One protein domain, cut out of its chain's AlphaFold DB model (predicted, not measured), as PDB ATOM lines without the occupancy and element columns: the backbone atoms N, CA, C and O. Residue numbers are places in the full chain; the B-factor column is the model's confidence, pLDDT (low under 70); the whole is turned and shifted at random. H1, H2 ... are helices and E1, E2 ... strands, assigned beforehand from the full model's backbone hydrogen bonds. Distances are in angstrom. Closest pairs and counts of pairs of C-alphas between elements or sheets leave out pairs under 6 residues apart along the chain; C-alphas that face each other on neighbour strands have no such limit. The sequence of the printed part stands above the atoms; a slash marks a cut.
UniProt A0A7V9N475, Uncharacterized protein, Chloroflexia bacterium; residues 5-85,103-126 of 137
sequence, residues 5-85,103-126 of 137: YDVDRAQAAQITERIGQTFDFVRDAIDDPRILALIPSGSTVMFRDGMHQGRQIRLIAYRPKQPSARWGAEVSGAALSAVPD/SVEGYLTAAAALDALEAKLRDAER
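This is residues 5 to 85 and 103 to 126 of the 137 residues of an uncharacterized protein of Chloroflexia bacterium (UniProt A0A7V9N475). A strongly twisted sheet of four strands has H3 packed over one face, while the long H1 crosses the other with residues 18 to 31 and sticks out as an arm with residues 5 to 17; these make three layers, helices on both faces of a sheet. The printed part has 105 residues, mixed in class, with three named helices and four named strands in the order H1 H2 E1 E2 E3 E4 H3. The sheet runs E1 - E2 - E3 - E4, all antiparallel. The whole is compact, with a radius of gyration of the C-alphas of 14.7 A, and spans 40 by 37 by 26 A.

E1, residues 44 to 52, is 24.5 A long and bends by 51 degrees at residue 49. E2 is residues 55 to 63, 26.1 A; E3 is residues 71 to 78, 21.5 A; E4 is residues 104 to 107, 8.1 A. H3, residues 110 to 125, 23.0 A, ends at C-alpha 125 (-24.598, -48.320, 26.747). H1, residues 5 to 31, 39.2 A, begins at C-alpha 5 (-67.292, -43.242, 40.337). H2 is residues 34 to 38, 6.8 A.

E1, E2 and E3 form a meander, each strand the antiparallel neighbour of the one before, with N 48 and O 59 at 2.9 A and N 60 and O 74 at 2.8 A, within hydrogen-bond range. E4, an edge strand, pairs with E3 through N 73 and O 104, 2.8 A. H3 is on the sheet; its closest C-alphas to E3 are Ala 113 and Ala 73, 5.4 A. H1 runs across the strands at 83 degrees to E1 on the local plane, its height over the sheet 11.0 A. H1 and H2 only just touch, with 3 pairs of C-alphas within 8 A, and only at the corner, the closest being Ala 29 and Ile 35, 5.9 A. Every O i to N i+4 pair is within range in H1, H2 and H3.

Residues 86 to 102 are not printed; C-alphas 85 and 103 are 32.7 A apart. Of the links printed whole, none is long. The printed part's mean pLDDT is 78.9; residues 5 to 7, 31, 77 to 85 and 126 are under 70.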
ATOM      1  N   TYR A   5     -68.145 -42.399  39.493       58.28
ATOM      2  CA  TYR A   5     -67.292 -43.242  40.337       58.28
ATOM      3  C   TYR A   5     -66.003 -43.715  39.644       58.28
ATOM      4  O   TYR A   5     -65.049 -44.099  40.323       58.28
ATOM      5  N   ASP A   6     -65.939 -43.689  38.310       59.38
ATOM      6  CA  ASP A   6     -64.755 -44.116  37.548       59.38
ATOM      7  C   ASP A   6     -63.653 -43.039  37.566       59.38
ATOM      8  O   ASP A   6     -62.463 -43.326  37.718       59.38
ATOM      9  N   VAL A   7     -64.065 -41.765  37.533       58.50
ATOM     10  CA  VAL A   7     -63.165 -40.607  37.679       58.50
ATOM     11  C   VAL A   7     -62.478 -40.615  39.052       58.50
ATOM     12  O   VAL A   7     -61.281 -40.341  39.138       58.50
ATOM     13  N   ASP A   8     -63.205 -41.003  40.103       74.38
ATOM     14  CA  ASP A   8     -62.692 -41.075  41.475       74.38
ATOM     15  C   ASP A   8     -61.610 -42.161  41.628       74.38
ATOM     16  O   ASP A   8     -60.544 -41.914  42.194       74.38
ATOM     17  N   ARG A   9     -61.800 -43.338  41.006       74.81
ATOM     18  CA  ARG A   9     -60.793 -44.417  41.024       74.81
ATOM     19  C   ARG A   9     -59.522 -44.062  40.267       74.81
ATOM     20  O   ARG A   9     -58.429 -44.323  40.769       74.81
ATOM     21  N   ALA A  10     -59.644 -43.482  39.073       73.75
ATOM     22  CA  ALA A  10     -58.481 -43.074  38.288       73.75
ATOM     23  C   ALA A  10     -57.666 -41.996  39.022       73.75
ATOM     24  O   ALA A  10     -56.434 -42.034  39.037       73.75
ATOM     25  N   GLN A  11     -58.352 -41.064  39.686       72.38
ATOM     26  CA  GLN A  11     -57.718 -40.038  40.501       72.38
ATOM     27  C   GLN A  11     -57.065 -40.624  41.763       72.38
ATOM     28  O   GLN A  11     -55.925 -40.277  42.077       72.38
ATOM     29  N   ALA A  12     -57.727 -41.559  42.451       75.38
ATOM     30  CA  ALA A  12     -57.168 -42.258  43.606       75.38
ATOM     31  C   ALA A  12     -55.919 -43.083  43.244       75.38
ATOM     32  O   ALA A  12     -54.940 -43.090  43.997       75.38
ATOM     33  N   ALA A  13     -55.912 -43.726  42.072       76.00
ATOM     34  CA  ALA A  13     -54.754 -44.451  41.557       76.00
ATOM     35  C   ALA A  13     -53.562 -43.511  41.308       76.00
ATOM     36  O   ALA A  13     -52.459 -43.797  41.769       76.00
ATOM     37  N   GLN A  14     -53.790 -42.349  40.682       75.56
ATOM     38  CA  GLN A  14     -52.739 -41.342  40.468       75.56
ATOM     39  C   GLN A  14     -52.188 -40.770  41.780       75.56
ATOM     40  O   GLN A  14     -50.989 -40.514  41.894       75.56
ATOM     41  N   ILE A  15     -53.045 -40.542  42.782       74.06
ATOM     42  CA  ILE A  15     -52.602 -40.076  44.104       74.06
ATOM     43  C   ILE A  15     -51.722 -41.141  44.764       74.06
ATOM     44  O   ILE A  15     -50.635 -40.823  45.242       74.06
ATOM     45  N   THR A  16     -52.166 -42.398  44.748       76.12
ATOM     46  CA  THR A  16     -51.425 -43.529  45.323       76.12
ATOM     47  C   THR A  16     -50.064 -43.696  44.651       76.12
ATOM     48  O   THR A  16     -49.052 -43.825  45.337       76.12
ATOM     49  N   GLU A  17     -50.020 -43.609  43.320       74.50
ATOM     50  CA  GLU A  17     -48.785 -43.667  42.536       74.50
ATOM     51  C   GLU A  17     -47.807 -42.550  42.932       74.50
ATOM     52  O   GLU A  17     -46.645 -42.817  43.234       74.50
ATOM     53  N   ARG A  18     -48.278 -41.301  43.017       75.19
ATOM     54  CA  ARG A  18     -47.436 -40.157  43.410       75.19
ATOM     55  C   ARG A  18     -46.918 -40.262  44.841       75.19
ATOM     56  O   ARG A  18     -45.788 -39.852  45.114       75.19
ATOM     57  N   ILE A  19     -47.729 -40.789  45.757       76.69
ATOM     58  CA  ILE A  19     -47.302 -41.054  47.135       76.69
ATOM     59  C   ILE A  19     -46.187 -42.102  47.127       76.69
ATOM     60  O   ILE A  19     -45.144 -41.862  47.733       76.69
ATOM     61  N   GLY A  20     -46.369 -43.202  46.389       78.38
ATOM     62  CA  GLY A  20     -45.350 -44.238  46.209       78.38
ATOM     63  C   GLY A  20     -44.028 -43.653  45.718       78.38
ATOM     64  O   GLY A  20     -43.023 -43.772  46.412       78.38
ATOM     65  N   GLN A  21     -44.064 -42.898  44.616       76.06
ATOM     66  CA  GLN A  21     -42.896 -42.219  44.037       76.06
ATOM     67  C   GLN A  21     -42.197 -41.263  45.018       76.06
ATOM     68  O   GLN A  21     -40.975 -41.123  44.993       76.06
ATOM     69  N   THR A  22     -42.954 -40.611  45.905       77.81
ATOM     70  CA  THR A  22     -42.389 -39.711  46.921       77.81
ATOM     71  C   THR A  22     -41.660 -40.486  48.019       77.81
ATOM     72  O   THR A  22     -40.554 -40.105  48.397       77.81
ATOM     73  N   PHE A  23     -42.247 -41.573  48.528       79.12
ATOM     74  CA  PHE A  23     -41.590 -42.435  49.522       79.12
ATOM     75  C   PHE A  23     -40.308 -43.052  48.977       79.12
ATOM     76  O   PHE A  23     -39.273 -43.064  49.639       79.12
ATOM     77  N   ASP A  24     -40.395 -43.510  47.744       77.25
ATOM     78  CA  ASP A  24     -39.307 -44.045  46.958       77.25
ATOM     79  C   ASP A  24     -38.150 -43.051  46.796       77.25
ATOM     80  O   ASP A  24     -36.995 -43.393  47.037       77.25
ATOM     81  N   PHE A  25     -38.455 -41.790  46.491       75.38
ATOM     82  CA  PHE A  25     -37.456 -40.726  46.462       75.38
ATOM     83  C   PHE A  25     -36.824 -40.455  47.829       75.38
ATOM     84  O   PHE A  25     -35.614 -40.268  47.921       75.38
ATOM     85  N   VAL A  26     -37.623 -40.423  48.900       78.50
ATOM     86  CA  VAL A  26     -37.095 -40.228  50.258       78.50
ATOM     87  C   VAL A  26     -36.144 -41.364  50.623       78.50
ATOM     88  O   VAL A  26     -35.094 -41.110  51.206       78.50
ATOM     89  N   ARG A  27     -36.476 -42.600  50.243       75.81
ATOM     90  CA  ARG A  27     -35.596 -43.752  50.425       75.81
ATOM     91  C   ARG A  27     -34.298 -43.597  49.636       75.81
ATOM     92  O   ARG A  27     -33.236 -43.722  50.236       75.81
ATOM     93  N   ASP A  28     -34.377 -43.242  48.355       71.81
ATOM     94  CA  ASP A  28     -33.187 -42.988  47.534       71.81
ATOM     95  C   ASP A  28     -32.308 -41.892  48.151       71.81
ATOM     96  O   ASP A  28     -31.092 -42.030  48.202       71.81
ATOM     97  N   ALA A  29     -32.909 -40.818  48.667       73.62
ATOM     98  CA  ALA A  29     -32.196 -39.720  49.312       73.62
ATOM     99  C   ALA A  29     -31.556 -40.110  50.656       73.62
ATOM    100  O   ALA A  29     -30.546 -39.525  51.046       73.62
ATOM    101  N   ILE A  30     -32.135 -41.076  51.377       73.56
ATOM    102  CA  ILE A  30     -31.526 -41.671  52.576       73.56
ATOM    103  C   ILE A  30     -30.334 -42.552  52.177       73.56
ATOM    104  O   ILE A  30     -29.280 -42.466  52.807       73.56
ATOM    105  N   ASP A  31     -30.492 -43.362  51.127       69.94
ATOM    106  CA  ASP A  31     -29.468 -44.292  50.641       69.94
ATOM    107  C   ASP A  31     -28.298 -43.558  49.943       69.94
ATOM    108  O   ASP A  31     -27.137 -43.957  50.077       69.94
ATOM    109  N   ASP A  32     -28.575 -42.449  49.247       70.50
ATOM    110  CA  ASP A  32     -27.594 -41.544  48.642       70.50
ATOM    111  C   ASP A  32     -27.954 -40.056  48.874       70.50
ATOM    112  O   ASP A  32     -28.585 -39.398  48.035       70.50
ATOM    113  N   PRO A  33     -27.466 -39.455  49.977       71.19
ATOM    114  CA  PRO A  33     -27.731 -38.055  50.317       71.19
ATOM    115  C   PRO A  33     -27.248 -37.038  49.278       71.19
ATOM    116  O   PRO A  33     -27.641 -35.871  49.326       71.19
ATOM    117  N   ARG A  34     -26.393 -37.439  48.325       70.88
ATOM    118  CA  ARG A  34     -25.889 -36.540  47.275       70.88
ATOM    119  C   ARG A  34     -27.002 -36.078  46.337       70.88
ATOM    120  O   ARG A  34     -26.899 -34.978  45.805       70.88
ATOM    121  N   ILE A  35     -28.082 -36.848  46.196       70.19
ATOM    122  CA  ILE A  35     -29.260 -36.478  45.394       70.19
ATOM    123  C   ILE A  35     -29.896 -35.185  45.928       70.19
ATOM    124  O   ILE A  35     -30.342 -34.332  45.159       70.19
ATOM    125  N   LEU A  36     -29.875 -34.984  47.249       71.44
ATOM    126  CA  LEU A  36     -30.399 -33.769  47.880       71.44
ATOM    127  C   LEU A  36     -29.530 -32.537  47.612       71.44
ATOM    128  O   LEU A  36     -30.037 -31.420  47.633       71.44
ATOM    129  N   ALA A  37     -28.236 -32.718  47.333       70.50
ATOM    130  CA  ALA A  37     -27.362 -31.617  46.931       70.50
ATOM    131  C   ALA A  37     -27.634 -31.152  45.488       70.50
ATOM    132  O   ALA A  37     -27.265 -30.037  45.124       70.50
ATOM    133  N   LEU A  38     -28.274 -32.000  44.678       71.69
ATOM    134  CA  LEU A  38     -28.513 -31.774  43.251       71.69
ATOM    135  C   LEU A  38     -29.885 -31.151  42.975       71.69
ATOM    136  O   LEU A  38     -30.041 -30.433  41.990       71.69
ATOM    137  N   ILE A  39     -30.867 -31.369  43.854       78.69
ATOM    138  CA  ILE A  39     -32.225 -30.828  43.720       78.69
ATOM    139  C   ILE A  39     -32.401 -29.654  44.695       78.69
ATOM    140  O   ILE A  39     -32.559 -29.874  45.898       78.69
ATOM    141  N   PRO A  40     -32.434 -28.393  44.218       77.88
ATOM    142  CA  PRO A  40     -32.604 -27.243  45.098       77.88
ATOM    143  C   PRO A  40     -33.920 -27.301  45.875       77.88
ATOM    144  O   PRO A  40     -34.957 -27.715  45.343       77.88
ATOM    145  N   SER A  41     -33.914 -26.814  47.115       79.38
ATOM    146  CA  SER A  41     -35.123 -26.755  47.938       79.38
ATOM    147  C   SER A  41     -36.242 -25.962  47.251       79.38
ATOM    148  O   SER A  41     -36.017 -24.912  46.648       79.38
ATOM    149  N   GLY A  42     -37.472 -26.470  47.348       81.06
ATOM    150  CA  GLY A  42     -38.641 -25.866  46.703       81.06
ATOM    151  C   GLY A  42     -38.741 -26.117  45.194       81.06
ATOM    152  O   GLY A  42     -39.579 -25.493  44.541       81.06
ATOM    153  N   SER A  43     -37.911 -27.003  44.634       86.25
ATOM    154  CA  SER A  43     -38.045 -27.445  43.245       86.25
ATOM    155  C   SER A  43     -39.352 -28.200  43.015       86.25
ATOM    156  O   SER A  43     -39.821 -28.951  43.866       86.25
ATOM    157  N   THR A  44     -39.926 -28.031  41.825       89.69
ATOM    158  CA  THR A  44     -40.925 -28.975  41.312       89.69
ATOM    159  C   THR A  44     -40.192 -30.219  40.834       89.69
ATOM    160  O   THR A  44     -39.218 -30.077  40.097       89.69
ATOM    161  N   VAL A  45     -40.658 -31.408  41.216       88.25
ATOM    162  CA  VAL A  45     -40.069 -32.683  40.792       88.25
ATOM    163  C   VAL A  45     -41.072 -33.524  40.010       88.25
ATOM    164  O   VAL A  45     -42.280 -33.437  40.237       88.25
ATOM    165  N   MET A  46     -40.569 -34.322  39.076       88.50
ATOM    166  CA  MET A  46     -41.311 -35.385  38.408       88.50
ATOM    167  C   MET A  46     -40.461 -36.644  38.353       88.50
ATOM    168  O   MET A  46     -39.263 -36.569  38.093       88.50
ATOM    169  N   PHE A  47     -41.105 -37.783  38.563       87.25
ATOM    170  CA  PHE A  47     -40.463 -39.088  38.593       87.25
ATOM    171  C   PHE A  47     -40.829 -39.882  37.346       87.25
ATOM    172  O   PHE A  47     -41.931 -39.745  36.809       87.25
ATOM    173  N   ARG A  48     -39.899 -40.715  36.892       86.62
ATOM    174  CA  ARG A  48     -40.151 -41.735  35.880       86.62
ATOM    175  C   ARG A  48     -39.249 -42.926  36.151       86.62
ATOM    176  O   ARG A  48     -38.050 -42.752  36.349       86.62
ATOM    177  N   ASP A  49     -39.813 -44.120  36.105       85.50
ATOM    178  CA  ASP A  49     -39.015 -45.338  36.132       85.50
ATOM    179  C   ASP A  49     -38.569 -45.700  34.711       85.50
ATOM    180  O   ASP A  49     -39.332 -45.591  33.751       85.50
ATOM    181  N   GLY A  50     -37.317 -46.123  34.578       80.38
ATOM    182  CA  GLY A  50     -36.717 -46.563  33.324       80.38
ATOM    183  C   GLY A  50     -35.913 -47.844  33.513       80.38
ATOM    184  O   GLY A  50     -35.665 -48.286  34.631       80.38
ATOM    185  N   MET A  51     -35.478 -48.442  32.407       81.06
ATOM    186  CA  MET A  51     -34.577 -49.596  32.413       81.06
ATOM    187  C   MET A  51     -33.207 -49.176  31.885       81.06
ATOM    188  O   MET A  51     -33.117 -48.569  30.820       81.06
ATOM    189  N   HIS A  52     -32.146 -49.527  32.605       78.62
ATOM    190  CA  HIS A  52     -30.760 -49.326  32.186       78.62
ATOM    191  C   HIS A  52     -29.939 -50.570  32.517       78.62
ATOM    192  O   HIS A  52     -29.922 -51.023  33.661       78.62
ATOM    193  N   GLN A  53     -29.285 -51.156  31.513       78.25
ATOM    194  CA  GLN A  53     -28.500 -52.392  31.638       78.25
ATOM    195  C   GLN A  53     -29.259 -53.547  32.322       78.25
ATOM    196  O   GLN A  53     -28.700 -54.292  33.125       78.25
ATOM    197  N   GLY A  54     -30.558 -53.679  32.034       76.38
ATOM    198  CA  GLY A  54     -31.418 -54.706  32.633       76.38
ATOM    199  C   GLY A  54     -31.796 -54.453  34.097       76.38
ATOM    200  O   GLY A  54     -32.419 -55.312  34.712       76.38
ATOM    201  N   ARG A  55     -31.450 -53.288  34.660       77.25
ATOM    202  CA  ARG A  55     -31.856 -52.855  36.001       77.25
ATOM    203  C   ARG A  55     -32.893 -51.745  35.896       77.25
ATOM    204  O   ARG A  55     -32.754 -50.844  35.068       77.25
ATOM    205  N   GLN A  56     -33.907 -51.797  36.752       80.50
ATOM    206  CA  GLN A  56     -34.853 -50.698  36.882       80.50
ATOM    207  C   GLN A  56     -34.154 -49.543  37.609       80.50
ATOM    208  O   GLN A  56     -33.524 -49.728  38.652       80.50
ATOM    209  N   ILE A  57     -34.221 -48.350  37.035       83.25
ATOM    210  CA  ILE A  57     -33.646 -47.124  37.585       83.25
ATOM    211  C   ILE A  57     -34.724 -46.058  37.686       83.25
ATOM    212  O   ILE A  57     -35.652 -46.020  36.879       83.25
ATOM    213  N   ARG A  58     -34.576 -45.169  38.662       86.00
ATOM    214  CA  ARG A  58     -35.468 -44.035  38.852       86.00
ATOM    215  C   ARG A  58     -34.837 -42.770  38.310       86.00
ATOM    216  O   ARG A  58     -33.725 -42.394  38.686       86.00
ATOM    217  N   LEU A  59     -35.575 -42.107  37.438       89.31
ATOM    218  CA  LEU A  59     -35.233 -40.829  36.845       89.31
ATOM    219  C   LEU A  59     -36.038 -39.734  37.537       89.31
ATOM    220  O   LEU A  59     -37.236 -39.887  37.788       89.31
ATOM    221  N   ILE A  60     -35.385 -38.612  37.805       90.31
ATOM    222  CA  ILE A  60     -36.016 -37.429  38.377       90.31
ATOM    223  C   ILE A  60     -35.773 -36.263  37.450       90.31
ATOM    224  O   ILE A  60     -34.627 -35.937  37.164       90.31
ATOM    225  N   ALA A  61     -36.844 -35.594  37.043       92.38
ATOM    226  CA  ALA A  61     -36.770 -34.241  36.528       92.38
ATOM    227  C   ALA A  61     -37.021 -33.257  37.660       92.38
ATOM    228  O   ALA A  61     -37.950 -33.440  38.446       92.38
ATOM    229  N   TYR A  62     -36.254 -32.178  37.707       91.88
ATOM    230  CA  TYR A  62     -36.450 -31.111  38.673       91.88
ATOM    231  C   TYR A  62     -36.424 -29.744  37.993       91.88
ATOM    232  O   TYR A  62     -35.706 -29.514  37.020       91.88
ATOM    233  N   ARG A  63     -37.221 -28.815  38.519       92.75
ATOM    234  CA  ARG A  63     -37.194 -27.401  38.146       92.75
ATOM    235  C   ARG A  63     -37.132 -26.545  39.407       92.75
ATOM    236  O   ARG A  63     -38.117 -26.526  40.154       92.75
ATOM    237  N   PRO A  64     -36.034 -25.803  39.628       89.56
ATOM    238  CA  PRO A  64     -35.934 -24.836  40.715       89.56
ATOM    239  C   PRO A  64     -37.076 -23.815  40.689       89.56
ATOM    240  O   PRO A  64     -37.607 -23.486  39.632       89.56
ATOM    241  N   LYS A  65     -37.421 -23.243  41.845       88.94
ATOM    242  CA  LYS A  65     -38.515 -22.256  41.975       88.94
ATOM    243  C   LYS A  65     -38.252 -20.912  41.258       88.94
ATOM    244  O   LYS A  65     -39.078 -20.007  41.320       88.94
ATOM    245  N   GLN A  66     -37.106 -20.740  40.603       88.50
ATOM    246  CA  GLN A  66     -36.740 -19.469  39.978       88.50
ATOM    247  C   GLN A  66     -37.565 -19.217  38.696       88.50
ATOM    248  O   GLN A  66     -37.840 -20.165  37.959       88.50
ATOM    249  N   PRO A  67     -37.929 -17.960  38.374       80.75
ATOM    250  CA  PRO A  67     -38.834 -17.645  37.259       80.75
ATOM    251  C   PRO A  67     -38.322 -18.088  35.881       80.75
ATOM    252  O   PRO A  67     -39.105 -18.425  34.999       80.75
ATOM    253  N   SER A  68     -37.002 -18.096  35.701       88.12
ATOM    254  CA  SER A  68     -36.312 -18.499  34.473       88.12
ATOM    255  C   SER A  68     -35.699 -19.899  34.560       88.12
ATOM    256  O   SER A  68     -34.934 -20.288  33.676       88.12
ATOM    257  N   ALA A  69     -36.001 -20.655  35.621       88.50
ATOM    258  CA  ALA A  69     -35.457 -21.990  35.802       88.50
ATOM    259  C   ALA A  69     -35.913 -22.922  34.678       88.50
ATOM    260  O   ALA A  69     -37.100 -23.022  34.349       88.50
ATOM    261  N   ARG A  70     -34.949 -23.640  34.112       93.25
ATOM    262  CA  ARG A  70     -35.197 -24.734  33.181       93.25
ATOM    263  C   ARG A  70     -35.273 -26.054  33.937       93.25
ATOM    264  O   ARG A  70     -34.810 -26.156  35.070       93.25
ATOM    265  N   TRP A  71     -35.876 -27.047  33.298       94.62
ATOM    266  CA  TRP A  71     -35.870 -28.410  33.805       94.62
ATOM    267  C   TRP A  71     -34.488 -29.031  33.616       94.62
ATOM    268  O   TRP A  71     -33.896 -28.935  32.533       94.62
ATOM    269  N   GLY A  72     -34.001 -29.668  34.673       92.56
ATOM    270  CA  GLY A  72     -32.934 -30.656  34.620       92.56
ATOM    271  C   GLY A  72     -33.477 -32.046  34.920       92.56
ATOM    272  O   GLY A  72     -34.608 -32.176  35.393       92.56
ATOM    273  N   ALA A  73     -32.699 -33.079  34.613       91.62
ATOM    274  CA  ALA A  73     -33.002 -34.438  35.024       91.62
ATOM    275  C   ALA A  73     -31.744 -35.233  35.382       91.62
ATOM    276  O   ALA A  73     -30.671 -35.034  34.804       91.62
ATOM    277  N   GLU A  74     -31.906 -36.147  36.333       88.75
ATOM    278  CA  GLU A  74     -30.846 -36.987  36.878       88.75
ATOM    279  C   GLU A  74     -31.374 -38.356  37.327       88.75
ATOM    280  O   GLU A  74     -32.579 -38.558  37.488       88.75
ATOM    281  N   VAL A  75     -30.467 -39.315  37.501       86.38
ATOM    282  CA  VAL A  75     -30.780 -40.635  38.058       86.38
ATOM    283  C   VAL A  75     -30.710 -40.554  39.581       86.38
ATOM    284  O   VAL A  75     -29.665 -40.228  40.135       86.38
ATOM    285  N   SER A  76     -31.818 -40.872  40.245       76.12
ATOM    286  CA  SER A  76     -31.927 -40.890  41.709       76.12
ATOM    287  C   SER A  76     -31.422 -42.196  42.307       76.12
ATOM    288  O   SER A  76     -30.801 -42.212  43.354       76.12
ATOM    289  N   GLY A  77     -31.641 -43.320  41.631       69.50
ATOM    290  CA  GLY A  77     -31.292 -44.615  42.201       69.50
ATOM    291  C   GLY A  77     -31.778 -45.779  41.358       69.50
ATOM    292  O   GLY A  77     -32.262 -45.601  40.238       69.50
ATOM    293  N   ALA A  78     -31.638 -46.987  41.901       64.00
ATOM    294  CA  ALA A  78     -32.275 -48.177  41.358       64.00
ATOM    295  C   ALA A  78     -33.716 -48.118  41.831       64.00
ATOM    296  O   ALA A  78     -33.961 -48.015  43.031       64.00
ATOM    297  N   ALA A  79     -34.662 -48.222  40.907       55.38
ATOM    298  CA  ALA A  79     -36.014 -48.536  41.317       55.38
ATOM    299  C   ALA A  79     -35.954 -49.967  41.862       55.38
ATOM    300  O   ALA A  79     -35.634 -50.911  41.138       55.38
ATOM    301  N   LEU A  80     -36.137 -50.121  43.172       51.59
ATOM    302  CA  LEU A  80     -36.222 -51.443  43.769       51.59
ATOM    303  C   LEU A  80     -37.451 -52.114  43.165       51.59
ATOM    304  O   LEU A  80     -38.576 -51.665  43.378       51.59
ATOM    305  N   SER A  81     -37.207 -53.154  42.369       39.84
ATOM    306  CA  SER A  81     -38.254 -53.977  41.778       39.84
ATOM    307  C   SER A  81     -39.212 -54.391  42.895       39.84
ATOM    308  O   SER A  81     -38.784 -54.916  43.925       39.84
ATOM    309  N   ALA A  82     -40.492 -54.072  42.720       39.22
ATOM    310  CA  ALA A  82     -41.513 -54.321  43.720       39.22
ATOM    311  C   ALA A  82     -41.519 -55.803  44.145       39.22
ATOM    312  O   ALA A  82     -41.409 -56.694  43.305       39.22
ATOM    313  N   VAL A  83     -41.726 -56.006  45.452       35.69
ATOM    314  CA  VAL A  83     -41.706 -57.257  46.238       35.69
ATOM    315  C   VAL A  83     -40.330 -57.609  46.829       35.69
ATOM    316  O   VAL A  83     -39.577 -58.390  46.250       35.69
ATOM    317  N   PRO A  84     -40.012 -57.115  48.043       39.94
ATOM    318  CA  PRO A  84     -39.085 -57.827  48.904       39.94
ATOM    319  C   PRO A  84     -39.781 -59.106  49.389       39.94
ATOM    320  O   PRO A  84     -40.713 -59.052  50.191       39.94
ATOM    321  N   ASP A  85     -39.343 -60.264  48.901       35.97
ATOM    322  CA  ASP A  85     -39.489 -61.490  49.679       35.97
ATOM    323  C   ASP A  85     -38.638 -61.292  50.941       35.97
ATOM    324  O   ASP A  85     -37.412 -61.195  50.864       35.97
ATOM    325  N   SER A 103     -26.306 -36.423  33.778       85.38
ATOM    326  CA  SER A 103     -27.354 -35.446  34.050       85.38
ATOM    327  C   SER A 103     -27.625 -34.611  32.799       85.38
ATOM    328  O   SER A 103     -26.819 -34.545  31.851       85.38
ATOM    329  N   VAL A 104     -28.804 -34.002  32.757       89.62
ATOM    330  CA  VAL A 104     -29.219 -33.086  31.695       89.62
ATOM    331  C   VAL A 104     -29.835 -31.838  32.306       89.62
ATOM    332  O   VAL A 104     -30.480 -31.911  33.343       89.62
ATOM    333  N   GLU A 105     -29.656 -30.696  31.653       91.00
ATOM    334  CA  GLU A 105     -30.189 -29.404  32.089       91.00
ATOM    335  C   GLU A 105     -30.631 -28.579  30.877       91.00
ATOM    336  O   GLU A 105     -30.213 -28.848  29.749       91.00
ATOM    337  N   GLY A 106     -31.466 -27.562  31.108       90.88
ATOM    338  CA  GLY A 106     -31.821 -26.569  30.090       90.88
ATOM    339  C   GLY A 106     -33.133 -26.822  29.342       90.88
ATOM    340  O   GLY A 106     -33.433 -26.104  28.388       90.88
ATOM    341  N   TYR A 107     -33.952 -27.782  29.775       94.62
ATOM    342  CA  TYR A 107     -35.159 -28.181  29.051       94.62
ATOM    343  C   TYR A 107     -36.386 -27.344  29.421       94.62
ATOM    344  O   TYR A 107     -36.533 -26.832  30.534       94.62
ATOM    345  N   LEU A 108     -37.301 -27.209  28.460       92.12
ATOM    346  CA  LEU A 108     -38.562 -26.483  28.634       92.12
ATOM    347  C   LEU A 108     -39.578 -27.258  29.479       92.12
ATOM    348  O   LEU A 108     -40.389 -26.646  30.174       92.12
ATOM    349  N   THR A 109     -39.528 -28.589  29.437       93.56
ATOM    350  CA  THR A 109     -40.489 -29.473  30.103       93.56
ATOM    351  C   THR A 109     -39.778 -30.601  30.846       93.56
ATOM    352  O   THR A 109     -38.676 -31.006  30.471       93.56
ATOM    353  N   ALA A 110     -40.437 -31.134  31.879       91.25
ATOM    354  CA  ALA A 110     -39.968 -32.305  32.619       91.25
ATOM    355  C   ALA A 110     -39.807 -33.524  31.703       91.25
ATOM    356  O   ALA A 110     -38.786 -34.198  31.751       91.25
ATOM    357  N   ALA A 111     -40.790 -33.763  30.826       92.25
ATOM    358  CA  ALA A 111     -40.757 -34.867  29.872       92.25
ATOM    359  C   ALA A 111     -39.540 -34.779  28.942       92.25
ATOM    360  O   ALA A 111     -38.814 -35.754  28.827       92.25
ATOM    361  N   ALA A 112     -39.249 -33.601  28.376       93.00
ATOM    362  CA  ALA A 112     -38.091 -33.434  27.499       93.00
ATOM    363  C   ALA A 112     -36.760 -33.636  28.240       93.00
ATOM    364  O   ALA A 112     -35.827 -34.201  27.673       93.00
ATOM    365  N   ALA A 113     -36.676 -33.215  29.507       93.38
ATOM    366  CA  ALA A 113     -35.514 -33.502  30.344       93.38
ATOM    367  C   ALA A 113     -35.357 -35.016  30.581       93.38
ATOM    368  O   ALA A 113     -34.269 -35.553  30.406       93.38
ATOM    369  N   LEU A 114     -36.436 -35.726  30.922       92.44
ATOM    370  CA  LEU A 114     -36.400 -37.179  31.134       92.44
ATOM    371  C   LEU A 114     -36.048 -37.938  29.852       92.44
ATOM    372  O   LEU A 114     -35.186 -38.809  29.883       92.44
ATOM    373  N   ASP A 115     -36.649 -37.570  28.722       92.81
ATOM    374  CA  ASP A 115     -36.382 -38.196  27.424       92.81
ATOM    375  C   ASP A 115     -34.912 -38.009  27.016       92.81
ATOM    376  O   ASP A 115     -34.263 -38.943  26.541       92.81
ATOM    377  N   ALA A 116     -34.350 -36.819  27.251       92.69
ATOM    378  CA  ALA A 116     -32.942 -36.546  26.989       92.69
ATOM    379  C   ALA A 116     -32.001 -37.320  27.922       92.69
ATOM    380  O   ALA A 116     -30.935 -37.768  27.492       92.69
ATOM    381  N   LEU A 117     -32.377 -37.483  29.192       91.75
ATOM    382  CA  LEU A 117     -31.622 -38.293  30.140       91.75
ATOM    383  C   LEU A 117     -31.621 -39.769  29.727       91.75
ATOM    384  O   LEU A 117     -30.559 -40.389  29.691       91.75
ATOM    385  N   GLU A 118     -32.779 -40.316  29.360       90.62
ATOM    386  CA  GLU A 118     -32.888 -41.679  28.836       90.62
ATOM    387  C   GLU A 118     -32.053 -41.874  27.570       90.62
ATOM    388  O   GLU A 118     -31.356 -42.880  27.446       90.62
ATOM    389  N   ALA A 119     -32.087 -40.917  26.640       90.31
ATOM    390  CA  ALA A 119     -31.268 -40.970  25.434       90.31
ATOM    391  C   ALA A 119     -29.771 -41.024  25.779       90.31
ATOM    392  O   ALA A 119     -29.065 -41.904  25.289       90.31
ATOM    393  N   LYS A 120     -29.301 -40.166  26.699       88.81
ATOM    394  CA  LYS A 120     -27.911 -40.206  27.184       88.81
ATOM    395  C   LYS A 120     -27.550 -41.540  27.835       88.81
ATOM    396  O   LYS A 120     -26.432 -42.017  27.656       88.81
ATOM    397  N   LEU A 121     -28.468 -42.131  28.599       87.31
ATOM    398  CA  LEU A 121     -28.258 -43.432  29.233       87.31
ATOM    399  C   LEU A 121     -28.117 -44.545  28.191       87.31
ATOM    400  O   LEU A 121     -27.199 -45.351  28.308       87.31
ATOM    401  N   ARG A 122     -28.958 -44.552  27.150       85.25
ATOM    402  CA  ARG A 122     -28.869 -45.511  26.035       85.25
ATOM    403  C   ARG A 122     -27.592 -45.325  25.211       85.25
ATOM    404  O   ARG A 122     -26.958 -46.304  24.828       85.25
ATOM    405  N   ASP A 123     -27.177 -44.086  24.958       84.12
ATOM    406  CA  ASP A 123     -25.933 -43.813  24.230       84.12
ATOM    407  C   ASP A 123     -24.696 -44.252  25.021       84.12
ATOM    408  O   ASP A 123     -23.756 -44.794  24.444       84.12
ATOM    409  N   ALA A 124     -24.714 -44.105  26.348       78.31
ATOM    410  CA  ALA A 124     -23.647 -44.592  27.221       78.31
ATOM    411  C   ALA A 124     -23.550 -46.134  27.274       78.31
ATOM    412  O   ALA A 124     -22.515 -46.665  27.682       78.31
ATOM    413  N   GLU A 125     -24.602 -46.856  26.872       72.69
ATOM    414  CA  GLU A 125     -24.598 -48.320  26.747       72.69
ATOM    415  C   GLU A 125     -23.986 -48.802  25.434       72.69
ATOM    416  O   GLU A 125     -23.536 -49.945  25.370       72.69
ATOM    417  N   ARG A 126     -23.939 -47.960  24.392       65.56
ATOM    418  CA  ARG A 126     -23.305 -48.321  23.122       65.56
ATOM    419  C   ARG A 126     -21.783 -48.313  23.300       65.56
ATOM    420  O   ARG A 126     -21.196 -47.241  23.453       65.56
TER     421      ARG A 126